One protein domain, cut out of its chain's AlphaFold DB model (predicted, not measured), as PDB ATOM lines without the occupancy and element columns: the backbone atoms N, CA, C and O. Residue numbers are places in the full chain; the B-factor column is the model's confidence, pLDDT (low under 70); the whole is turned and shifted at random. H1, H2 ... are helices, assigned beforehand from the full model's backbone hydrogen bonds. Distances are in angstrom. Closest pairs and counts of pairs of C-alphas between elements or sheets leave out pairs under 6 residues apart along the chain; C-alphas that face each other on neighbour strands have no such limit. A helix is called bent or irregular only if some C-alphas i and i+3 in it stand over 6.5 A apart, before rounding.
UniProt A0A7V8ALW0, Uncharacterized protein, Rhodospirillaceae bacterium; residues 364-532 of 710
ATOM      1  N   ARG A 364      20.622  24.355-181.227       64.69
ATOM      2  CA  ARG A 364      21.990  24.779-181.545       64.69
ATOM      3  C   ARG A 364      22.970  23.767-180.950       64.69
ATOM      4  O   ARG A 364      22.671  23.108-179.953       64.69
ATOM      5  N   ASP A 365      24.157  23.639-181.531       66.56
ATOM      6  CA  ASP A 365      25.127  22.631-181.074       66.56
ATOM      7  C   ASP A 365      25.528  22.810-179.599       66.56
ATOM      8  O   ASP A 365      25.721  21.826-178.884       66.56
ATOM      9  N   TRP A 366      25.522  24.049-179.101       64.00
ATOM     10  CA  TRP A 366      25.716  24.352-177.681       64.00
ATOM     11  C   TRP A 366      24.587  23.839-176.777       64.00
ATOM     12  O   TRP A 366      24.868  23.348-175.687       64.00
ATOM     13  N   ASP A 367      23.329  23.879-177.223       72.62
ATOM     14  CA  ASP A 367      22.201  23.332-176.458       72.62
ATOM     15  C   ASP A 367      22.259  21.801-176.403       72.62
ATOM     16  O   ASP A 367      21.956  21.199-175.370       72.62
ATOM     17  N   LYS A 368      22.699  21.155-177.494       73.62
ATOM     18  CA  LYS A 368      22.948  19.704-177.517       73.62
ATOM     19  C   LYS A 368      24.048  19.322-176.529       73.62
ATOM     20  O   LYS A 368      23.883  18.355-175.788       73.62
ATOM     21  N   LEU A 369      25.135  20.095-176.487       71.75
ATOM     22  CA  LEU A 369      26.233  19.881-175.546       71.75
ATOM     23  C   LEU A 369      25.784  20.089-174.092       71.75
ATOM     24  O   LEU A 369      26.079  19.252-173.242       71.75
ATOM     25  N   ALA A 370      25.033  21.157-173.806       77.44
ATOM     26  CA  ALA A 370      24.489  21.424-172.475       77.44
ATOM     27  C   ALA A 370      23.559  20.294-172.006       77.44
ATOM     28  O   ALA A 370      23.693  19.794-170.888       77.44
ATOM     29  N   ARG A 371      22.664  19.829-172.887       81.88
ATOM     30  CA  ARG A 371      21.801  18.673-172.624       81.88
ATOM     31  C   ARG A 371      22.614  17.413-172.342       81.88
ATOM     32  O   ARG A 371      22.328  16.714-171.374       81.88
ATOM     33  N   TYR A 372      23.623  17.131-173.163       81.50
ATOM     34  CA  TYR A 372      24.501  15.981-172.970       81.50
ATOM     35  C   TYR A 372      25.213  16.037-171.614       81.50
ATOM     36  O   TYR A 372      25.111  15.097-170.831       81.50
ATOM     37  N   GLY A 373      25.845  17.169-171.293       80.38
ATOM     38  CA  GLY A 373      26.515  17.377-170.009       80.38
ATOM     39  C   GLY A 373      25.574  17.222-168.814       80.38
ATOM     40  O   GLY A 373      25.949  16.636-167.804       80.38
ATOM     41  N   ARG A 374      24.318  17.675-168.929       83.94
ATOM     42  CA  ARG A 374      23.294  17.466-167.895       83.94
ATOM     43  C   ARG A 374      22.985  15.989-167.673       83.94
ATOM     44  O   ARG A 374      22.933  15.545-166.528       83.94
ATOM     45  N   HIS A 375      22.769  15.240-168.751       84.69
ATOM     46  CA  HIS A 375      22.476  13.809-168.704       84.69
ATOM     47  C   HIS A 375      23.611  13.021-168.049       84.69
ATOM     48  O   HIS A 375      23.381  12.247-167.116       84.69
ATOM     49  N   THR A 376      24.849  13.277-168.473       82.56
ATOM     50  CA  THR A 376      26.019  12.582-167.932       82.56
ATOM     51  C   THR A 376      26.305  12.984-166.487       82.56
ATOM     52  O   THR A 376      26.609  12.125-165.662       82.56
ATOM     53  N   ALA A 377      26.101  14.253-166.125       82.50
ATOM     54  CA  ALA A 377      26.203  14.689-164.737       82.50
ATOM     55  C   ALA A 377      25.107  14.091-163.841       82.50
ATOM     56  O   ALA A 377      25.376  13.731-162.696       82.50
ATOM     57  N   THR A 378      23.889  13.923-164.363       85.81
ATOM     58  CA  THR A 378      22.767  13.304-163.640       85.81
ATOM     59  C   THR A 378      23.068  11.853-163.296       85.81
ATOM     60  O   THR A 378      22.951  11.447-162.138       85.81
ATOM     61  N   ILE A 379      23.505  11.070-164.284       87.19
ATOM     62  CA  ILE A 379      23.810   9.657-164.066       87.19
ATOM     63  C   ILE A 379      25.068   9.444-163.216       87.19
ATOM     64  O   ILE A 379      25.084   8.541-162.384       87.19
ATOM     65  N   MET A 380      26.084  10.300-163.349       84.06
ATOM     66  CA  MET A 380      27.270  10.266-162.486       84.06
ATOM     67  C   MET A 380      26.955  10.666-161.041       84.06
ATOM     68  O   MET A 380      27.506  10.086-160.105       84.06
ATOM     69  N   GLY A 381      26.078  11.655-160.854       81.56
ATOM     70  CA  GLY A 381      25.742  12.206-159.544       81.56
ATOM     71  C   GLY A 381      24.777  11.342-158.733       81.56
ATOM     72  O   GLY A 381      24.977  11.195-157.529       81.56
ATOM     73  N   LEU A 382      23.753  10.767-159.375       86.31
ATOM     74  CA  LEU A 382      22.679  10.032-158.688       86.31
ATOM     75  C   LEU A 382      22.675   8.523-158.963       86.31
ATOM     76  O   LEU A 382      22.085   7.770-158.189       86.31
ATOM     77  N   GLY A 383      23.309   8.063-160.044       88.75
ATOM     78  CA  GLY A 383      23.310   6.651-160.417       88.75
ATOM     79  C   GLY A 383      23.923   5.776-159.322       88.75
ATOM     80  O   GLY A 383      25.043   6.024-158.873       88.75
ATOM     81  N   TYR A 384      23.173   4.768-158.871       89.12
ATOM     82  CA  TYR A 384      23.527   3.848-157.782       89.12
ATOM     83  C   TYR A 384      23.903   4.520-156.448       89.12
ATOM     84  O   TYR A 384      24.455   3.872-155.559       89.12
ATOM     85  N   ARG A 385      23.615   5.815-156.277       86.38
ATOM     86  CA  ARG A 385      24.089   6.604-155.138       86.38
ATOM     87  C   ARG A 385      23.291   6.280-153.874       86.38
ATOM     88  O   ARG A 385      22.160   6.733-153.708       86.38
ATOM     89  N   VAL A 386      23.901   5.542-152.946       87.12
ATOM     90  CA  VAL A 386      23.249   5.097-151.696       87.12
ATOM     91  C   VAL A 386      22.814   6.276-150.824       87.12
ATOM     92  O   VAL A 386      21.716   6.256-150.272       87.12
ATOM     93  N   SER A 387      23.620   7.338-150.744       81.31
ATOM     94  CA  SER A 387      23.251   8.552-150.004       81.31
ATOM     95  C   SER A 387      21.969   9.193-150.538       81.31
ATOM     96  O   SER A 387      21.114   9.576-149.748       81.31
ATOM     97  N   THR A 388      21.787   9.257-151.861       85.25
ATOM     98  CA  THR A 388      20.558   9.779-152.478       85.25
ATOM     99  C   THR A 388      19.357   8.883-152.199       85.25
ATOM    100  O   THR A 388      18.265   9.398-151.965       85.25
ATOM    101  N   VAL A 389      19.548   7.559-152.196       89.56
ATOM    102  CA  VAL A 389      18.497   6.605-151.811       89.56
ATOM    103  C   VAL A 389      18.039   6.887-150.382       89.56
ATOM    104  O   VAL A 389      16.854   7.098-150.160       89.56
ATOM    105  N   LEU A 390      18.962   6.965-149.421       88.12
ATOM    106  CA  LEU A 390      18.617   7.220-148.017       88.12
ATOM    107  C   LEU A 390      18.047   8.622-147.790       88.12
ATOM    108  O   LEU A 390      17.138   8.785-146.978       88.12
ATOM    109  N   ALA A 391      18.522   9.623-148.536       86.44
ATOM    110  CA  ALA A 391      18.016  10.989-148.448       86.44
ATOM    111  C   ALA A 391      16.514  11.091-148.763       86.44
ATOM    112  O   ALA A 391      15.864  11.988-148.232       86.44
ATOM    113  N   GLN A 392      15.933  10.160-149.533       89.25
ATOM    114  CA  GLN A 392      14.481  10.125-149.766       89.25
ATOM    115  C   GLN A 392      13.685  10.052-148.456       89.25
ATOM    116  O   GLN A 392      12.625  10.659-148.356       89.25
ATOM    117  N   LEU A 393      14.216   9.407-147.408       91.31
ATOM    118  CA  LEU A 393      13.551   9.305-146.102       91.31
ATOM    119  C   LEU A 393      13.329  10.666-145.427       91.31
ATOM    120  O   LEU A 393      12.411  10.806-144.620       91.31
ATOM    121  N   THR A 394      14.118  11.688-145.780       89.94
ATOM    122  CA  THR A 394      13.873  13.070-145.321       89.94
ATOM    123  C   THR A 394      12.529  13.608-145.816       89.94
ATOM    124  O   THR A 394      11.931  14.469-145.168       89.94
ATOM    125  N   GLY A 395      11.995  13.022-146.888       91.38
ATOM    126  CA  GLY A 395      10.666  13.273-147.408       91.38
ATOM    127  C   GLY A 395       9.549  13.054-146.388       91.38
ATOM    128  O   GLY A 395       8.571  13.794-146.419       91.38
ATOM    129  N   PHE A 396       9.705  12.151-145.411       94.81
ATOM    130  CA  PHE A 396       8.735  12.026-144.314       94.81
ATOM    131  C   PHE A 396       8.600  13.307-143.494       94.81
ATOM    132  O   PHE A 396       7.502  13.644-143.058       94.81
ATOM    133  N   SER A 397       9.706  14.029-143.299       94.38
ATOM    134  CA  SER A 397       9.700  15.308-142.596       94.38
ATOM    135  C   SER A 397       8.976  16.373-143.420       94.38
ATOM    136  O   SER A 397       8.106  17.059-142.894       94.38
ATOM    137  N   ALA A 398       9.248  16.452-144.725       92.56
ATOM    138  CA  ALA A 398       8.542  17.372-145.620       92.56
ATOM    139  C   ALA A 398       7.030  17.085-145.669       92.56
ATOM    140  O   ALA A 398       6.224  18.009-145.610       92.56
ATOM    141  N   SER A 399       6.626  15.813-145.699       95.50
ATOM    142  CA  SER A 399       5.216  15.423-145.608       95.50
ATOM    143  C   SER A 399       4.604  15.801-144.257       95.50
ATOM    144  O   SER A 399       3.526  16.388-144.221       95.50
ATOM    145  N   ALA A 400       5.300  15.539-143.146       96.38
ATOM    146  CA  ALA A 400       4.833  15.894-141.804       96.38
ATOM    147  C   ALA A 400       4.659  17.409-141.595       96.38
ATOM    148  O   ALA A 400       3.835  17.804-140.775       96.38
ATOM    149  N   GLU A 401       5.392  18.258-142.322       95.19
ATOM    150  CA  GLU A 401       5.137  19.704-142.344       95.19
ATOM    151  C   GLU A 401       3.761  20.034-142.925       95.19
ATOM    152  O   GLU A 401       3.085  20.921-142.410       95.19
ATOM    153  N   MET A 402       3.344  19.330-143.978       93.00
ATOM    154  CA  MET A 402       2.128  19.661-144.715       93.00
ATOM    155  C   MET A 402       0.866  19.017-144.127       93.00
ATOM    156  O   MET A 402      -0.138  19.709-143.998       93.00
ATOM    157  N   ILE A 403       0.919  17.731-143.761       94.62
ATOM    158  CA  ILE A 403      -0.230  16.963-143.220       94.62
ATOM    159  C   ILE A 403      -0.182  16.801-141.691       94.62
ATOM    160  O   ILE A 403      -0.993  16.128-141.059       94.62
ATOM    161  N   GLY A 404       0.842  17.367-141.057       94.38
ATOM    162  CA  GLY A 404       1.087  17.196-139.633       94.38
ATOM    163  C   GLY A 404       1.673  15.819-139.262       94.38
ATOM    164  O   GLY A 404       1.518  14.807-139.957       94.38
ATOM    165  N   PRO A 405       2.337  15.727-138.096       94.38
ATOM    166  CA  PRO A 405       3.019  14.504-137.673       94.38
ATOM    167  C   PRO A 405       2.066  13.340-137.369       94.38
ATOM    168  O   PRO A 405       2.449  12.179-137.509       94.38
ATOM    169  N   ARG A 406       0.818  13.619-136.961       95.50
ATOM    170  CA  ARG A 406      -0.173  12.577-136.636       95.50
ATOM    171  C   ARG A 406      -0.653  11.840-137.885       95.50
ATOM    172  O   ARG A 406      -0.622  10.609-137.895       95.50
ATOM    173  N   ALA A 407      -1.038  12.573-138.932       96.56
ATOM    174  CA  ALA A 407      -1.453  11.979-140.199       96.56
ATOM    175  C   ALA A 407      -0.286  11.234-140.860       96.56
ATOM    176  O   ALA A 407      -0.451  10.099-141.310       96.56
ATOM    177  N   MET A 408       0.927  11.800-140.810       96.81
ATOM    178  CA  MET A 408       2.124  11.120-141.313       96.81
ATOM    179  C   MET A 408       2.397   9.803-140.567       96.81
ATOM    180  O   MET A 408       2.585   8.760-141.195       96.81
ATOM    181  N   ALA A 409       2.347   9.798-139.229       96.62
ATOM    182  CA  ALA A 409       2.523   8.579-138.433       96.62
ATOM    183  C   ALA A 409       1.444   7.522-138.732       96.62
ATOM    184  O   ALA A 409       1.736   6.323-138.798       96.62
ATOM    185  N   LYS A 410       0.198   7.956-138.954       96.19
ATOM    186  CA  LYS A 410      -0.895   7.080-139.387       96.19
ATOM    187  C   LYS A 410      -0.610   6.473-140.762       96.19
ATOM    188  O   LYS A 410      -0.744   5.259-140.907       96.19
ATOM    189  N   GLY A 411      -0.164   7.277-141.725       96.69
ATOM    190  CA  GLY A 411       0.226   6.831-143.063       96.69
ATOM    191  C   GLY A 411       1.343   5.784-143.041       96.69
ATOM    192  O   GLY A 411       1.208   4.730-143.659       96.69
ATOM    193  N   ILE A 412       2.391   6.006-142.236       96.31
ATOM    194  CA  ILE A 412       3.470   5.025-142.008       96.31
ATOM    195  C   ILE A 412       2.899   3.723-141.436       96.31
ATOM    196  O   ILE A 412       3.190   2.637-141.934       96.31
ATOM    197  N   ARG A 413       2.045   3.807-140.410       95.88
ATOM    198  CA  ARG A 413       1.443   2.617-139.795       95.88
ATOM    199  C   ARG A 413       0.567   1.828-140.773       95.88
ATOM    200  O   ARG A 413       0.541   0.601-140.690       95.88
ATOM    201  N   LEU A 414      -0.166   2.510-141.653       93.00
ATOM    202  CA  LEU A 414      -0.983   1.872-142.687       93.00
ATOM    203  C   LEU A 414      -0.101   1.188-143.738       93.00
ATOM    204  O   LEU A 414      -0.322   0.014-144.026       93.00
ATOM    205  N   ALA A 415       0.937   1.875-144.219       93.62
ATOM    206  CA  ALA A 415       1.851   1.353-145.231       93.62
ATOM    207  C   ALA A 415       2.666   0.141-144.743       93.62
ATOM    208  O   ALA A 415       2.848  -0.818-145.486       93.62
ATOM    209  N   PHE A 416       3.146   0.153-143.492       93.19
ATOM    210  CA  PHE A 416       4.119  -0.829-142.984       93.19
ATOM    211  C   PHE A 416       3.550  -1.821-141.961       93.19
ATOM    212  O   PHE A 416       4.297  -2.394-141.168       93.19
ATOM    213  N   ARG A 417       2.234  -2.073-141.959       88.56
ATOM    214  CA  ARG A 417       1.622  -3.019-141.002       88.56
ATOM    215  C   ARG A 417       2.174  -4.449-141.128       88.56
ATOM    216  O   ARG A 417       2.212  -5.181-140.141       88.56
ATOM    217  N   SER A 418       2.567  -4.858-142.332       79.06
ATOM    218  CA  SER A 418       3.286  -6.102-142.641       79.06
ATOM    219  C   SER A 418       3.947  -5.983-144.028       79.06
ATOM    220  O   SER A 418       3.553  -5.110-144.802       79.06
ATOM    221  N   PRO A 419       4.904  -6.855-144.404       77.75
ATOM    222  CA  PRO A 419       5.499  -6.820-145.745       77.75
ATOM    223  C   PRO A 419       4.476  -6.985-146.880       77.75
ATOM    224  O   PRO A 419       4.565  -6.295-147.891       77.75
ATOM    225  N   ARG A 420       3.469  -7.853-146.692       86.81
ATOM    226  CA  ARG A 420       2.348  -7.992-147.640       86.81
ATOM    227  C   ARG A 420       1.507  -6.717-147.688       86.81
ATOM    228  O   ARG A 420       1.211  -6.235-148.771       86.81
ATOM    229  N   ALA A 421       1.241  -6.110-146.529       83.00
ATOM    230  CA  ALA A 421       0.473  -4.872-146.458       83.00
ATOM    231  C   ALA A 421       1.136  -3.708-147.212       83.00
ATOM    232  O   ALA A 421       0.416  -2.873-147.750       83.00
ATOM    233  N   PHE A 422       2.471  -3.650-147.296       91.81
ATOM    234  CA  PHE A 422       3.137  -2.624-148.106       91.81
ATOM    235  C   PHE A 422       2.886  -2.831-149.603       91.81
ATOM    236  O   PHE A 422       2.555  -1.877-150.302       91.81
ATOM    237  N   GLN A 423       2.984  -4.070-150.095       93.12
ATOM    238  CA  GLN A 423       2.671  -4.387-151.493       93.12
ATOM    239  C   GLN A 423       1.198  -4.104-151.816       93.12
ATOM    240  O   GLN A 423       0.908  -3.483-152.836       93.12
ATOM    241  N   ASP A 424       0.287  -4.476-150.914       94.00
ATOM    242  CA  ASP A 424      -1.143  -4.188-151.046       94.00
ATOM    243  C   ASP A 424      -1.413  -2.675-151.032       94.00
ATOM    244  O   ASP A 424      -2.206  -2.174-151.825       94.00
ATOM    245  N   SER A 425      -0.709  -1.926-150.175       95.50
ATOM    246  CA  SER A 425      -0.798  -0.462-150.095       95.50
ATOM    247  C   SER A 425      -0.331   0.201-151.382       95.50
ATOM    248  O   SER A 425      -1.009   1.079-151.904       95.50
ATOM    249  N   VAL A 426       0.806  -0.239-151.922       95.62
ATOM    250  CA  VAL A 426       1.311   0.218-153.218       95.62
ATOM    251  C   VAL A 426       0.283  -0.044-154.315       95.62
ATOM    252  O   VAL A 426      -0.052   0.871-155.064       95.62
ATOM    253  N   ALA A 427      -0.228  -1.276-154.401       95.88
ATOM    254  CA  ALA A 427      -1.187  -1.665-155.429       95.88
ATOM    255  C   ALA A 427      -2.482  -0.848-155.324       95.88
ATOM    256  O   ALA A 427      -2.978  -0.339-156.331       95.88
ATOM    257  N   PHE A 428      -2.989  -0.654-154.103       95.19
ATOM    258  CA  PHE A 428      -4.141   0.200-153.836       95.19
ATOM    259  C   PHE A 428      -3.887   1.638-154.297       95.19
ATOM    260  O   PHE A 428      -4.642   2.157-155.119       95.19
ATOM    261  N   VAL A 429      -2.797   2.262-153.843       96.56
ATOM    262  CA  VAL A 429      -2.466   3.655-154.167       96.56
ATOM    263  C   VAL A 429      -2.308   3.857-155.681       96.56
ATOM    264  O   VAL A 429      -2.867   4.800-156.235       96.56
ATOM    265  N   GLN A 430      -1.634   2.944-156.387       95.56
ATOM    266  CA  GLN A 430      -1.493   3.001-157.849       95.56
ATOM    267  C   GLN A 430      -2.817   2.764-158.597       95.56
ATOM    268  O   GLN A 430      -3.008   3.271-159.709       95.56
ATOM    269  N   SER A 431      -3.745   2.004-158.007       95.25
ATOM    270  CA  SER A 431      -5.065   1.766-158.599       95.25
ATOM    271  C   SER A 431      -5.958   3.008-158.559       95.25
ATOM    272  O   SER A 431      -6.691   3.242-159.520       95.25
ATOM    273  N   VAL A 432      -5.842   3.835-157.513       94.69
ATOM    274  CA  VAL A 432      -6.690   5.025-157.319       94.69
ATOM    275  C   VAL A 432      -6.047   6.330-157.793       94.69
ATOM    276  O   VAL A 432      -6.770   7.249-158.159       94.69
ATOM    277  N   SER A 433      -4.713   6.420-157.819       95.12
ATOM    278  CA  SER A 433      -3.986   7.640-158.193       95.12
ATOM    279  C   SER A 433      -3.185   7.462-159.481       95.12
ATOM    280  O   SER A 433      -2.290   6.616-159.582       95.12
ATOM    281  N   GLY A 434      -3.482   8.318-160.463       92.31
ATOM    282  CA  GLY A 434      -2.731   8.403-161.714       92.31
ATOM    283  C   GLY A 434      -1.312   8.928-161.503       92.31
ATOM    284  O   GLY A 434      -0.369   8.420-162.115       92.31
ATOM    285  N   GLU A 435      -1.140   9.878-160.577       92.12
ATOM    286  CA  GLU A 435       0.178  10.397-160.198       92.12
ATOM    287  C   GLU A 435       1.061   9.273-159.643       92.12
ATOM    288  O   GLU A 435       2.195   9.092-160.083       92.12
ATOM    289  N   MET A 436       0.527   8.448-158.740       95.56
ATOM    290  CA  MET A 436       1.283   7.358-158.118       95.56
ATOM    291  C   MET A 436       1.547   6.182-159.056       95.56
ATOM    292  O   MET A 436       2.601   5.549-158.965       95.56
ATOM    293  N   ARG A 437       0.631   5.910-159.989       94.56
ATOM    294  CA  ARG A 437       0.812   4.893-161.033       94.56
ATOM    295  C   ARG A 437       2.021   5.176-161.917       94.56
ATOM    296  O   ARG A 437       2.749   4.254-162.272       94.56
ATOM    297  N   HIS A 438       2.251   6.449-162.235       92.00
ATOM    298  CA  HIS A 438       3.308   6.885-163.154       92.00
ATOM    299  C   HIS A 438       4.494   7.561-162.464       92.00
ATOM    300  O   HIS A 438       5.421   7.999-163.148       92.00
ATOM    301  N   ARG A 439       4.515   7.589-161.125       91.81
ATOM    302  CA  ARG A 439       5.501   8.320-160.314       91.81
ATOM    303  C   ARG A 439       6.951   7.977-160.637       91.81
ATOM    304  O   ARG A 439       7.802   8.862-160.659       91.81
ATOM    305  N   HIS A 440       7.235   6.720-160.972       85.81
ATOM    306  CA  HIS A 440       8.577   6.302-161.388       85.81
ATOM    307  C   HIS A 440       9.125   7.140-162.559       85.81
ATOM    308  O   HIS A 440      10.311   7.452-162.611       85.81
ATOM    309  N   ASN A 441       8.244   7.560-163.468       80.44
ATOM    310  CA  ASN A 441       8.584   8.345-164.650       80.44
ATOM    311  C   ASN A 441       8.447   9.860-164.423       80.44
ATOM    312  O   ASN A 441       8.734  10.641-165.333       80.44
ATOM    313  N   THR A 442       7.971  10.291-163.251       86.12
ATOM    314  CA  THR A 442       7.657  11.694-162.950       86.12
ATOM    315  C   THR A 442       8.205  12.179-161.611       86.12
ATOM    316  O   THR A 442       7.867  13.288-161.229       86.12
ATOM    317  N   MET A 443       9.062  11.439-160.899       86.44
ATOM    318  CA  MET A 443       9.585  11.893-159.596       86.44
ATOM    319  C   MET A 443      10.501  13.125-159.713       86.44
ATOM    320  O   MET A 443      10.385  14.070-158.940       86.44
ATOM    321  N   ASP A 444      11.382  13.146-160.716       89.62
ATOM    322  CA  ASP A 444      12.392  14.186-160.906       89.62
ATOM    323  C   ASP A 444      12.598  14.466-162.397       89.62
ATOM    324  O   ASP A 444      12.546  13.557-163.229       89.62
ATOM    325  N   ARG A 445      12.819  15.740-162.739       90.00
ATOM    326  CA  ARG A 445      12.975  16.195-164.127       90.00
ATOM    327  C   ARG A 445      14.183  15.559-164.801       90.00
ATOM    328  O   ARG A 445      14.082  15.136-165.948       90.00
ATOM    329  N   ASP A 446      15.328  15.550-164.129       87.25
ATOM    330  CA  ASP A 446      16.590  15.138-164.733       87.25
ATOM    331  C   ASP A 446      16.642  13.615-164.883       87.25
ATOM    332  O   ASP A 446      17.051  13.123-165.936       87.25
ATOM    333  N   ILE A 447      16.114  12.874-163.900       88.38
ATOM    334  CA  ILE A 447      15.900  11.422-164.019       88.38
ATOM    335  C   ILE A 447      14.914  11.117-165.155       88.38
ATOM    336  O   ILE A 447      15.193  10.267-166.000       88.38
ATOM    337  N   ARG A 448      13.783  11.829-165.231       87.69
ATOM    338  CA  ARG A 448      12.783  11.653-166.298       87.69
ATOM    339  C   ARG A 448      13.372  11.920-167.677       87.69
ATOM    340  O   ARG A 448      13.172  11.117-168.584       87.69
ATOM    341  N   ASP A 449      14.091  13.023-167.847       86.50
ATOM    342  CA  ASP A 449      14.752  13.369-169.104       86.50
ATOM    343  C   ASP A 449      15.813  12.325-169.479       86.50
ATOM    344  O   ASP A 449      15.919  11.957-170.650       86.50
ATOM    345  N   GLN A 450      16.572  11.819-168.500       85.00
ATOM    346  CA  GLN A 450      17.533  10.736-168.702       85.00
ATOM    347  C   GLN A 450      16.843   9.443-169.148       85.00
ATOM    348  O   GLN A 450      17.272   8.838-170.116       85.00
ATOM    349  N   ILE A 451      15.758   9.020-168.498       83.44
ATOM    350  CA  ILE A 451      15.024   7.805-168.884       83.44
ATOM    351  C   ILE A 451      14.380   7.981-170.267       83.44
ATOM    352  O   ILE A 451      14.429   7.070-171.096       83.44
ATOM    353  N   ARG A 452      13.821   9.165-170.554       81.19
ATOM    354  CA  ARG A 452      13.226   9.506-171.855       81.19
ATOM    355  C   ARG A 452      14.241   9.455-172.993       81.19
ATOM    356  O   ARG A 452      13.881   9.015-174.082       81.19
ATOM    357  N   SER A 453      15.484   9.889-172.768       80.31
ATOM    358  CA  SER A 453      16.526   9.843-173.804       80.31
ATOM    359  C   SER A 453      16.908   8.409-174.192       80.31
ATOM    360  O   SER A 453      17.396   8.193-175.299       80.31
ATOM    361  N   LEU A 454      16.607   7.431-173.330       78.75
ATOM    362  CA  LEU A 454      16.839   6.003-173.551       78.75
ATOM    363  C   LEU A 454      15.658   5.285-174.219       78.75
ATOM    364  O   LEU A 454      15.735   4.073-174.426       78.75
ATOM    365  N   ILE A 455      14.552   5.965-174.536       73.19
ATOM    366  CA  ILE A 455      13.438   5.352-175.281       73.19
ATOM    367  C   ILE A 455      13.942   4.943-176.672       73.19
ATOM    368  O   ILE A 455      14.588   5.736-177.347       73.19
ATOM    369  N   GLY A 456      13.667   3.702-177.084       65.69
ATOM    370  CA  GLY A 456      14.168   3.125-178.344       65.69
ATOM    371  C   GLY A 456      15.611   2.605-178.276       65.69
ATOM    372  O   GLY A 456      16.011   1.784-179.094       65.69
ATOM    373  N   GLN A 457      16.384   2.991-177.255       72.69
ATOM    374  CA  GLN A 457      17.744   2.484-177.076       72.69
ATOM    375  C   GLN A 457      17.736   1.082-176.458       72.69
ATOM    376  O   GLN A 457      17.007   0.799-175.508       72.69
ATOM    377  N   HIS A 458      18.597   0.194-176.945       69.25
ATOM    378  CA  HIS A 458      18.717  -1.174-176.441       69.25
ATOM    379  C   HIS A 458      20.183  -1.543-176.199       69.25
ATOM    380  O   HIS A 458      21.087  -0.983-176.812       69.25
ATOM    381  N   GLY A 459      20.418  -2.508-175.309       76.56
ATOM    382  CA  GLY A 459      21.755  -3.011-174.986       76.56
ATOM    383  C   GLY A 459      22.157  -2.764-173.535       76.56
ATOM    384  O   GLY A 459      21.475  -2.067-172.788       76.56
ATOM    385  N   VAL A 460      23.287  -3.355-173.137       80.56
ATOM    386  CA  VAL A 460      23.740  -3.390-171.735       80.56
ATOM    387  C   VAL A 460      23.900  -1.990-171.146       80.56
ATOM    388  O   VAL A 460      23.514  -1.773-170.000       80.56
ATOM    389  N   LEU A 461      24.413  -1.031-171.926       82.94
ATOM    390  CA  LEU A 461      24.568   0.352-171.478       82.94
ATOM    391  C   LEU A 461      23.213   0.979-171.133       82.94
ATOM    392  O   LEU A 461      23.023   1.394-169.996       82.94
ATOM    393  N   ALA A 462      22.261   0.981-172.070       83.75
ATOM    394  CA  ALA A 462      20.937   1.561-171.851       83.75
ATOM    395  C   ALA A 462      20.217   0.910-170.656       83.75
ATOM    396  O   ALA A 462      19.659   1.620-169.822       83.75
ATOM    397  N   GLU A 463      20.289  -0.420-170.507       84.25
ATOM    398  CA  GLU A 463      19.703  -1.105-169.342       84.25
ATOM    399  C   GLU A 463      20.395  -0.727-168.026       84.25
ATOM    400  O   GLU A 463      19.728  -0.481-167.021       84.25
ATOM    401  N   THR A 464      21.724  -0.602-168.031       87.25
ATOM    402  CA  THR A 464      22.490  -0.155-166.857       87.25
ATOM    403  C   THR A 464      22.108   1.272-166.469       87.25
ATOM    404  O   THR A 464      21.956   1.567-165.286       87.25
ATOM    405  N   GLN A 465      21.919   2.161-167.449       86.62
ATOM    406  CA  GLN A 465      21.509   3.544-167.210       86.62
ATOM    407  C   GLN A 465      20.071   3.635-166.676       86.62
ATOM    408  O   GLN A 465      19.807   4.460-165.805       86.62
ATOM    409  N   ARG A 466      19.154   2.766-167.128       86.25
ATOM    410  CA  ARG A 466      17.794   2.668-166.563       86.25
ATOM    411  C   ARG A 466      17.809   2.160-165.127       86.25
ATOM    412  O   ARG A 466      17.136   2.723-164.266       86.25
ATOM    413  N   PHE A 467      18.591   1.117-164.855       90.12
ATOM    414  CA  PHE A 467      18.659   0.516-163.524       90.12
ATOM    415  C   PHE A 467      19.380   1.408-162.500       90.12
ATOM    416  O   PHE A 467      19.097   1.318-161.304       90.12
ATOM    417  N   ALA A 468      20.234   2.333-162.953       90.88
ATOM    418  CA  ALA A 468      20.997   3.248-162.103       90.88
ATOM    419  C   ALA A 468      20.143   4.035-161.091       90.88
ATOM    420  O   ALA A 468      20.618   4.322-159.994       90.88
ATOM    421  N   PHE A 469      18.888   4.358-161.415       90.69
ATOM    422  CA  PHE A 469      18.002   5.138-160.538       90.69
ATOM    423  C   PHE A 469      16.975   4.286-159.776       90.69
ATOM    424  O   PHE A 469      16.172   4.826-159.016       90.69
ATOM    425  N   HIS A 470      16.993   2.958-159.936       91.06
ATOM    426  CA  HIS A 470      15.963   2.081-159.373       91.06
ATOM    427  C   HIS A 470      15.896   2.149-157.839       91.06
ATOM    428  O   HIS A 470      14.810   2.193-157.270       91.06
ATOM    429  N   GLY A 471      17.043   2.245-157.158       92.06
ATOM    430  CA  GLY A 471      17.075   2.405-155.700       92.06
ATOM    431  C   GLY A 471      16.383   3.686-155.219       92.06
ATOM    432  O   GLY A 471      15.661   3.656-154.226       92.06
ATOM    433  N   ILE A 472      16.558   4.795-155.949       90.81
ATOM    434  CA  ILE A 472      15.908   6.076-155.636       90.81
ATOM    435  C   ILE A 472      14.399   5.926-155.798       90.81
ATOM    436  O   ILE A 472      13.655   6.285-154.894       90.81
ATOM    437  N   ALA A 473      13.961   5.318-156.901       92.12
ATOM    438  CA  ALA A 473      12.549   5.069-157.158       92.12
ATOM    439  C   ALA A 473      11.871   4.217-156.081       92.12
ATOM    440  O   ALA A 473      10.760   4.525-155.660       92.12
ATOM    441  N   LEU A 474      12.534   3.148-155.635       92.94
ATOM    442  CA  LEU A 474      12.000   2.276-154.594       92.94
ATOM    443  C   LEU A 474      11.850   3.022-153.266       92.94
ATOM    444  O   LEU A 474      10.825   2.886-152.601       92.94
ATOM    445  N   MET A 475      12.846   3.824-152.876       94.06
ATOM    446  CA  MET A 475      12.764   4.572-151.619       94.06
ATOM    447  C   MET A 475      11.789   5.754-151.700       94.06
ATOM    448  O   MET A 475      11.080   6.035-150.736       94.06
ATOM    449  N   ASP A 476      11.679   6.401-152.858       94.56
ATOM    450  CA  ASP A 476      10.629   7.384-153.122       94.56
ATOM    451  C   ASP A 476       9.235   6.749-152.967       94.56
ATOM    452  O   ASP A 476       8.379   7.288-152.268       94.56
ATOM    453  N   GLN A 477       9.020   5.549-153.513       94.62
ATOM    454  CA  GLN A 477       7.765   4.805-153.378       94.62
ATOM    455  C   GLN A 477       7.428   4.459-151.918       94.62
ATOM    456  O   GLN A 477       6.262   4.529-151.524       94.62
ATOM    457  N   VAL A 478       8.431   4.125-151.097       95.06
ATOM    458  CA  VAL A 478       8.287   3.908-149.643       95.06
ATOM    459  C   VAL A 478       7.708   5.153-148.966       95.06
ATOM    460  O   VAL A 478       6.713   5.062-148.242       95.06
ATOM    461  N   VAL A 479       8.296   6.319-149.225       95.56
ATOM    462  CA  VAL A 479       7.905   7.579-148.578       95.56
ATOM    463  C   VAL A 479       6.558   8.080-149.088       95.56
ATOM    464  O   VAL A 479       5.696   8.501-148.313       95.56
ATOM    465  N   THR A 480       6.347   8.002-150.396       96.88
ATOM    466  CA  THR A 480       5.174   8.573-151.065       96.88
ATOM    467  C   THR A 480       3.925   7.734-150.875       96.88
ATOM    468  O   THR A 480       2.859   8.306-150.687       96.88
ATOM    469  N   THR A 481       4.037   6.405-150.785       97.12
ATOM    470  CA  THR A 481       2.903   5.534-150.421       97.12
ATOM    471  C   THR A 481       2.394   5.858-149.015       97.12
ATOM    472  O   THR A 481       1.198   6.046-148.810       97.12
ATOM    473  N   ALA A 482       3.295   5.986-148.038       97.50
ATOM    474  CA  ALA A 482       2.913   6.354-146.676       97.50
ATOM    475  C   ALA A 482       2.372   7.791-146.591       97.50
ATOM    476  O   ALA A 482       1.396   8.030-145.881       97.50
ATOM    477  N   THR A 483       2.962   8.731-147.338       98.00
ATOM    478  CA  THR A 483       2.462  10.112-147.444       98.00
ATOM    479  C   THR A 483       1.049  10.137-148.022       98.00
ATOM    480  O   THR A 483       0.173  10.777-147.448       98.00
ATOM    481  N   PHE A 484       0.809   9.388-149.104       97.94
ATOM    482  CA  PHE A 484      -0.497   9.284-149.748       97.94
ATOM    483  C   PHE A 484      -1.561   8.808-148.760       97.94
ATOM    484  O   PHE A 484      -2.595   9.445-148.597       97.94
ATOM    485  N   LEU A 485      -1.288   7.695-148.071       97.56
ATOM    486  CA  LEU A 485      -2.224   7.105-147.118       97.56
ATOM    487  C   LEU A 485      -2.495   8.025-145.926       97.56
ATOM    488  O   LEU A 485      -3.628   8.082-145.456       97.56
ATOM    489  N   GLY A 486      -1.476   8.739-145.438       97.62
ATOM    490  CA  GLY A 486      -1.635   9.722-144.366       97.62
ATOM    491  C   GLY A 486      -2.524  10.890-144.787       97.62
ATOM    492  O   GLY A 486      -3.505  11.181-144.109       97.62
ATOM    493  N   ALA A 487      -2.222  11.495-145.936       97.38
ATOM    494  CA  ALA A 487      -2.956  12.630-146.484       97.38
ATOM    495  C   ALA A 487      -4.412  12.271-146.829       97.38
ATOM    496  O   ALA A 487      -5.339  12.978-146.443       97.38
ATOM    497  N   ALA A 488      -4.631  11.144-147.510       96.69
ATOM    498  CA  ALA A 488      -5.974  10.687-147.859       96.69
ATOM    499  C   ALA A 488      -6.813  10.397-146.605       96.69
ATOM    500  O   ALA A 488      -7.991  10.742-146.551       96.69
ATOM    501  N   HIS A 489      -6.209   9.791-145.576       95.75
ATOM    502  CA  HIS A 489      -6.898   9.522-144.315       95.75
ATOM    503  C   HIS A 489      -7.267  10.810-143.574       95.75
ATOM    504  O   HIS A 489      -8.385  10.916-143.084       95.75
ATOM    505  N   GLU A 490      -6.356  11.782-143.497       95.25
ATOM    506  CA  GLU A 490      -6.635  13.092-142.896       95.25
ATOM    507  C   GLU A 490      -7.792  13.805-143.608       95.25
ATOM    508  O   GLU A 490      -8.714  14.290-142.951       95.25
ATOM    509  N   HIS A 491      -7.794  13.809-144.946       94.00
ATOM    510  CA  HIS A 491      -8.884  14.405-145.721       94.00
ATOM    511  C   HIS A 491     -10.228  13.741-145.413       94.00
ATOM    512  O   HIS A 491     -11.218  14.437-145.210       94.00
ATOM    513  N   LEU A 492     -10.267  12.407-145.336       94.38
ATOM    514  CA  LEU A 492     -11.487  11.648-145.040       94.38
ATOM    515  C   LEU A 492     -11.971  11.807-143.593       94.38
ATOM    516  O   LEU A 492     -13.171  11.701-143.349       94.38
ATOM    517  N   GLU A 493     -11.074  12.063-142.634       93.62
ATOM    518  CA  GLU A 493     -11.464  12.399-141.257       93.62
ATOM    519  C   GLU A 493     -12.222  13.731-141.201       93.62
ATOM    520  O   GLU A 493     -13.176  13.866-140.435       93.62
ATOM    521  N   GLN A 494     -11.820  14.699-142.026       90.56
ATOM    522  CA  GLN A 494     -12.454  16.017-142.107       90.56
ATOM    523  C   GLN A 494     -13.678  16.019-143.036       90.56
ATOM    524  O   GLN A 494     -14.639  16.745-142.790       90.56
ATOM    525  N   ASN A 495     -13.663  15.179-144.075       91.44
ATOM    526  CA  ASN A 495     -14.677  15.109-145.125       91.44
ATOM    527  C   ASN A 495     -15.113  13.649-145.375       91.44
ATOM    528  O   ASN A 495     -14.724  13.042-146.382       91.44
ATOM    529  N   PRO A 496     -15.919  13.051-144.478       92.88
ATOM    530  CA  PRO A 496     -16.335  11.659-144.618       92.88
ATOM    531  C   PRO A 496     -17.060  11.391-145.945       92.88
ATOM    532  O   PRO A 496     -18.055  12.039-146.264       92.88
ATOM    533  N   GLY A 497     -16.579  10.401-146.703       89.38
ATOM    534  CA  GLY A 497     -17.167   9.972-147.979       89.38
ATOM    535  C   GLY A 497     -16.647  10.697-149.228       89.38
ATOM    536  O   GLY A 497     -17.005  10.303-150.336       89.38
ATOM    537  N   ASP A 498     -15.781  11.706-149.086       90.94
ATOM    538  CA  ASP A 498     -15.153  12.396-150.222       90.94
ATOM    539  C   ASP A 498     -13.871  11.684-150.690       90.94
ATOM    540  O   ASP A 498     -12.750  12.169-150.525       90.94
ATOM    541  N   GLU A 499     -14.031  10.492-151.269       90.62
ATOM    542  CA  GLU A 499     -12.903   9.689-151.767       90.62
ATOM    543  C   GLU A 499     -12.121  10.404-152.878       90.62
ATOM    544  O   GLU A 499     -10.892  10.345-152.919       90.62
ATOM    545  N   ALA A 500     -12.821  11.116-153.764       87.75
ATOM    546  CA  ALA A 500     -12.194  11.846-154.861       87.75
ATOM    547  C   ALA A 500     -11.346  13.019-154.347       87.75
ATOM    548  O   ALA A 500     -10.210  13.195-154.794       87.75
ATOM    549  N   GLY A 501     -11.862  13.792-153.383       89.62
ATOM    550  CA  GLY A 501     -11.094  14.847-152.730       89.62
ATOM    551  C   GLY A 501      -9.912  14.302-151.933       89.62
ATOM    552  O   GLY A 501      -8.838  14.897-151.975       89.62
ATOM    553  N   ALA A 502     -10.050  13.132-151.304       93.62
ATOM    554  CA  ALA A 502      -8.954  12.492-150.579       93.62
ATOM    555  C   ALA A 502      -7.784  12.117-151.498       93.62
ATOM    556  O   ALA A 502      -6.625  12.367-151.158       93.62
ATOM    557  N   VAL A 503      -8.078  11.568-152.683       93.75
ATOM    558  CA  VAL A 503      -7.060  11.292-153.708       93.75
ATOM    559  C   VAL A 503      -6.420  12.596-154.191       93.75
ATOM    560  O   VAL A 503      -5.195  12.699-154.189       93.75
ATOM    561  N   ALA A 504      -7.218  13.611-154.538       91.25
ATOM    562  CA  ALA A 504      -6.703  14.897-155.019       91.25
ATOM    563  C   ALA A 504      -5.804  15.596-153.981       91.25
ATOM    564  O   ALA A 504      -4.728  16.103-154.319       91.25
ATOM    565  N   TYR A 505      -6.208  15.574-152.707       94.50
ATOM    566  CA  TYR A 505      -5.429  16.105-151.593       94.50
ATOM    567  C   TYR A 505      -4.101  15.360-151.434       94.50
ATOM    568  O   TYR A 505      -3.044  15.991-151.387       94.50
ATOM    569  N   ALA A 506      -4.133  14.025-151.432       96.50
ATOM    570  CA  ALA A 506      -2.938  13.198-151.303       96.50
ATOM    571  C   ALA A 506      -1.946  13.395-152.460       96.50
ATOM    572  O   ALA A 506      -0.742  13.537-152.231       96.50
ATOM    573  N   GLU A 507      -2.433  13.469-153.700       94.50
ATOM    574  CA  GLU A 507      -1.592  13.747-154.864       94.50
ATOM    575  C   GLU A 507      -0.928  15.128-154.784       94.50
ATOM    576  O   GLU A 507       0.268  15.262-155.059       94.50
ATOM    577  N   ARG A 508      -1.678  16.154-154.361       94.38
ATOM    578  CA  ARG A 508      -1.142  17.506-154.154       94.38
ATOM    579  C   ARG A 508      -0.057  17.520-153.079       94.38
ATOM    580  O   ARG A 508       1.011  18.088-153.307       94.38
ATOM    581  N   VAL A 509      -0.296  16.874-151.932       96.12
ATOM    582  CA  VAL A 509       0.692  16.780-150.840       96.12
ATOM    583  C   VAL A 509       2.002  16.197-151.356       96.12
ATOM    584  O   VAL A 509       3.075  16.734-151.090       96.12
ATOM    585  N   ILE A 510       1.932  15.134-152.153       95.25
ATOM    586  CA  ILE A 510       3.119  14.492-152.719       95.25
ATOM    587  C   ILE A 510       3.890  15.441-153.642       95.25
ATOM    588  O   ILE A 510       5.101  15.597-153.478       95.25
ATOM    589  N   ARG A 511       3.221  16.123-154.578       94.25
ATOM    590  CA  ARG A 511       3.893  17.030-155.528       94.25
ATOM    591  C   ARG A 511       4.512  18.258-154.859       94.25
ATOM    592  O   ARG A 511       5.589  18.715-155.274       94.25
ATOM    593  N   LEU A 512       3.867  18.772-153.810       94.00
ATOM    594  CA  LEU A 512       4.335  19.939-153.064       94.00
ATOM    595  C   LEU A 512       5.426  19.617-152.031       94.00
ATOM    596  O   LEU A 512       6.191  20.518-151.697       94.00
ATOM    597  N   THR A 513       5.555  18.365-151.572       93.44
ATOM    598  CA  THR A 513       6.552  17.972-150.546       93.44
ATOM    599  C   THR A 513       7.724  17.160-151.100       93.44
ATOM    600  O   THR A 513       8.868  17.419-150.737       93.44
ATOM    601  N   GLN A 514       7.470  16.224-152.019       88.88
ATOM    602  CA  GLN A 514       8.476  15.303-152.575       88.88
ATOM    603  C   GLN A 514       8.997  15.735-153.950       88.88
ATOM    604  O   GLN A 514       9.859  15.080-154.528       88.88
ATOM    605  N   ALA A 515       8.466  16.844-154.474       84.88
ATOM    606  CA  ALA A 515       8.625  17.279-155.854       84.88
ATOM    607  C   ALA A 515       8.074  16.286-156.900       84.88
ATOM    608  O   ALA A 515       7.634  15.171-156.605       84.88
ATOM    609  N   ALA A 516       8.027  16.772-158.138       90.94
ATOM    610  CA  ALA A 516       7.669  16.029-159.332       90.94
ATOM    611  C   ALA A 516       8.397  16.654-160.539       90.94
ATOM    612  O   ALA A 516       8.738  17.840-160.541       90.94
ATOM    613  N   GLY A 517       8.660  15.836-161.552       88.88
ATOM    614  CA  GLY A 517       9.362  16.133-162.798       88.88
ATOM    615  C   GLY A 517       8.449  16.259-164.022       88.88
ATOM    616  O   GLY A 517       8.944  16.358-165.150       88.88
ATOM    617  N   GLY A 518       7.125  16.228-163.834       90.81
ATOM    618  CA  GLY A 518       6.166  16.622-164.866       90.81
ATOM    619  C   GLY A 518       6.369  18.090-165.242       90.81
ATOM    620  O   GLY A 518       6.653  18.906-164.373       90.81
ATOM    621  N   VAL A 519       6.216  18.474-166.515       91.44
ATOM    622  CA  VAL A 519       6.427  19.886-166.915       91.44
ATOM    623  C   VAL A 519       5.450  20.823-166.201       91.44
ATOM    624  O   VAL A 519       5.817  21.955-165.881       91.44
ATOM    625  N   LYS A 520       4.249  20.325-165.864       93.81
ATOM    626  CA  LYS A 520       3.268  21.035-165.034       93.81
ATOM    627  C   LYS A 520       3.789  21.374-163.628       93.81
ATOM    628  O   LYS A 520       3.371  22.382-163.068       93.81
ATOM    629  N   ASP A 521       4.715  20.576-163.095       94.56
ATOM    630  CA  ASP A 521       5.191  20.619-161.704       94.56
ATOM    631  C   ASP A 521       6.456  21.468-161.515       94.56
ATOM    632  O   ASP A 521       6.843  21.793-160.390       94.56
ATOM    633  N   LEU A 522       7.119  21.813-162.618       93.38
ATOM    634  CA  LEU A 522       8.357  22.583-162.621       93.38
ATOM    635  C   LEU A 522       8.077  24.067-162.399       93.38
ATOM    636  O   LEU A 522       7.073  24.583-162.884       93.38
ATOM    637  N   SER A 523       8.993  24.783-161.746       93.38
ATOM    638  CA  SER A 523       8.999  26.253-161.718       93.38
ATOM    639  C   SER A 523       9.487  26.847-163.047       93.38
ATOM    640  O   SER A 523      10.019  26.132-163.902       93.38
ATOM    641  N   ALA A 524       9.317  28.155-163.262       91.25
ATOM    642  CA  ALA A 524       9.759  28.792-164.508       91.25
ATOM    643  C   ALA A 524      11.271  28.633-164.726       91.25
ATOM    644  O   ALA A 524      11.698  28.307-165.833       91.25
ATOM    645  N   LEU A 525      12.064  28.744-163.655       86.94
ATOM    646  CA  LEU A 525      13.510  28.534-163.711       86.94
ATOM    647  C   LEU A 525      13.882  27.108-164.164       86.94
ATOM    648  O   LEU A 525      14.846  26.919-164.903       86.94
ATOM    649  N   GLN A 526      13.104  26.097-163.765       87.56
ATOM    650  CA  GLN A 526      13.347  24.699-164.136       87.56
ATOM    651  C   GLN A 526      12.903  24.345-165.565       87.56
ATOM    652  O   GLN A 526      13.410  23.366-166.121       87.56
ATOM    653  N   ARG A 527      11.965  25.106-166.151       86.75
ATOM    654  CA  ARG A 527      11.452  24.920-167.528       86.75
ATOM    655  C   ARG A 527      12.244  25.688-168.589       86.75
ATOM    656  O   ARG A 527      11.953  25.543-169.772       86.75
ATOM    657  N   GLY A 528      13.201  26.504-168.158       75.38
ATOM    658  CA  GLY A 528      14.015  27.370-168.999       75.38
ATOM    659  C   GLY A 528      14.876  26.664-170.054       75.38
ATOM    660  O   GLY A 528      14.817  25.446-170.230       75.38
ATOM    661  N   GLY A 529      15.711  27.435-170.757       75.44
ATOM    662  CA  GLY A 529      16.641  26.905-171.766       75.44
ATOM    663  C   GLY A 529      17.644  25.892-171.189       75.44
ATOM    664  O   GLY A 529      17.819  25.801-169.973       75.44
ATOM    665  N   GLU A 530      18.345  25.131-172.040       76.06
ATOM    666  CA  GLU A 530      19.237  24.047-171.577       76.06
ATOM    667  C   GLU A 530      20.334  24.543-170.613       76.06
ATOM    668  O   GLU A 530      20.660  23.848-169.653       76.06
ATOM    669  N   PHE A 531      20.820  25.780-170.762       69.44
ATOM    670  CA  PHE A 531      21.758  26.377-169.802       69.44
ATOM    671  C   PHE A 531      21.128  26.672-168.427       69.44
ATOM    672  O   PHE A 531      21.738  26.418-167.394       69.44
ATOM    673  N   GLN A 532      19.879  27.149-168.374       75.38
ATOM    674  CA  GLN A 532      19.163  27.332-167.101       75.38
ATOM    675  C   GLN A 532      18.883  25.981-166.423       75.38
ATOM    676  O   GLN A 532      18.951  25.861-165.196       75.38
TER     677      GLN A 532
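This is residues 364 to 532 of the 710 residues of an uncharacterized protein of Rhodospirillaceae bacterium (UniProt A0A7V8ALW0). The bent helix H2 and the long, straight helix H7 make the core: arm H2a runs side by side with H7, while arm H2b turns off and crosses H7, and H3 and H8 cross H7 too. H4 leads from there to a looser end of H1, H5 and H6, where H1 makes one end of the long axis, and the last residues form a tail with the one-turn helix H9, away from the other helices. The printed part has 169 residues with nine named helices, H1 to H9 in chain order, and no named strand; the class is all helix, with mostly crossed packing, the touching helices mostly at more than a shallow tilt. It is compact by its radius of gyration of the C-alphas, 17.3 A, yet elongated, spanning 56 by 34 by 27 A.

H2, residues 386 to 415, was assigned as one helix by its hydrogen bonds but is bent, with C-alphas 402 and 405 8.8 A apart; its arms are H2a, residues 386 to 402, 26.6 A long from C-alpha 386 at (23.249, 5.097, -151.696), and H2b, residues 405 to 415. H7, residues 470 to 494, is 36.1 A long and ends at (-12.454, 16.017, -142.107). H1, residues 365 to 382, is 25.8 A long and begins at (25.127, 22.631, -181.074). H3 is residues 419 to 432, H5 445 to 453, H6 460 to 467, H8 499 to 513 and H9 524 to 527. H4, residues 434 to 441, is irregular: C-alphas 437 and 440 are 7.9 A apart.

H2a and H2b stand at a steep tilt of 53 degrees. H2a touches H7, the same way at a shallow tilt of 11 degrees, the closest C-alphas being those of Val 389 and Ile 472, 4.6 A apart. H2b touches H7 at a steep tilt of 62 degrees, closest at Gly 411 and Gly 486, C-alphas 3.7 A apart. H8 touches H7 at 47 degrees, a steep tilt, closest at Ala 488 and Ala 502, C-alphas 4.4 A apart. H3 touches H7 only just about perpendicular, at 71 degrees, closest at Val 426 and Thr 481, C-alphas 6.2 A apart. H4 touches H3 only at the corner, closest at Gln 430 and Arg 437, C-alphas 4.4 A apart. H1 touches H5 with residues 374 to 379 alone, closest at His 375 and Gln 450, C-alphas 5.8 A apart. H6 is close to H5 but not clearly touching, closest at Ile 451 and Arg 466, C-alphas 6.3 A apart. H9 touches no helix. In H1, H2b, H5, H6 and H8 every O i to N i+4 pair is within hydrogen-bond range; in H2a 7 of 13 are, in H3 9 of 10, in H4 2 of 4 and in H7 20 of 21, and H9 is too short for such a pair.

The C-alphas farthest apart, those of Asp 365 and Pro 496, are 56.3 A apart. The printed part has no cut and no long link. Residues 455 to 461, of which 460 and 461 belong to H6, stand free. The mean pLDDT of the printed part is 88.8; residues 364 to 366, 456, 458 and 531 are under 70.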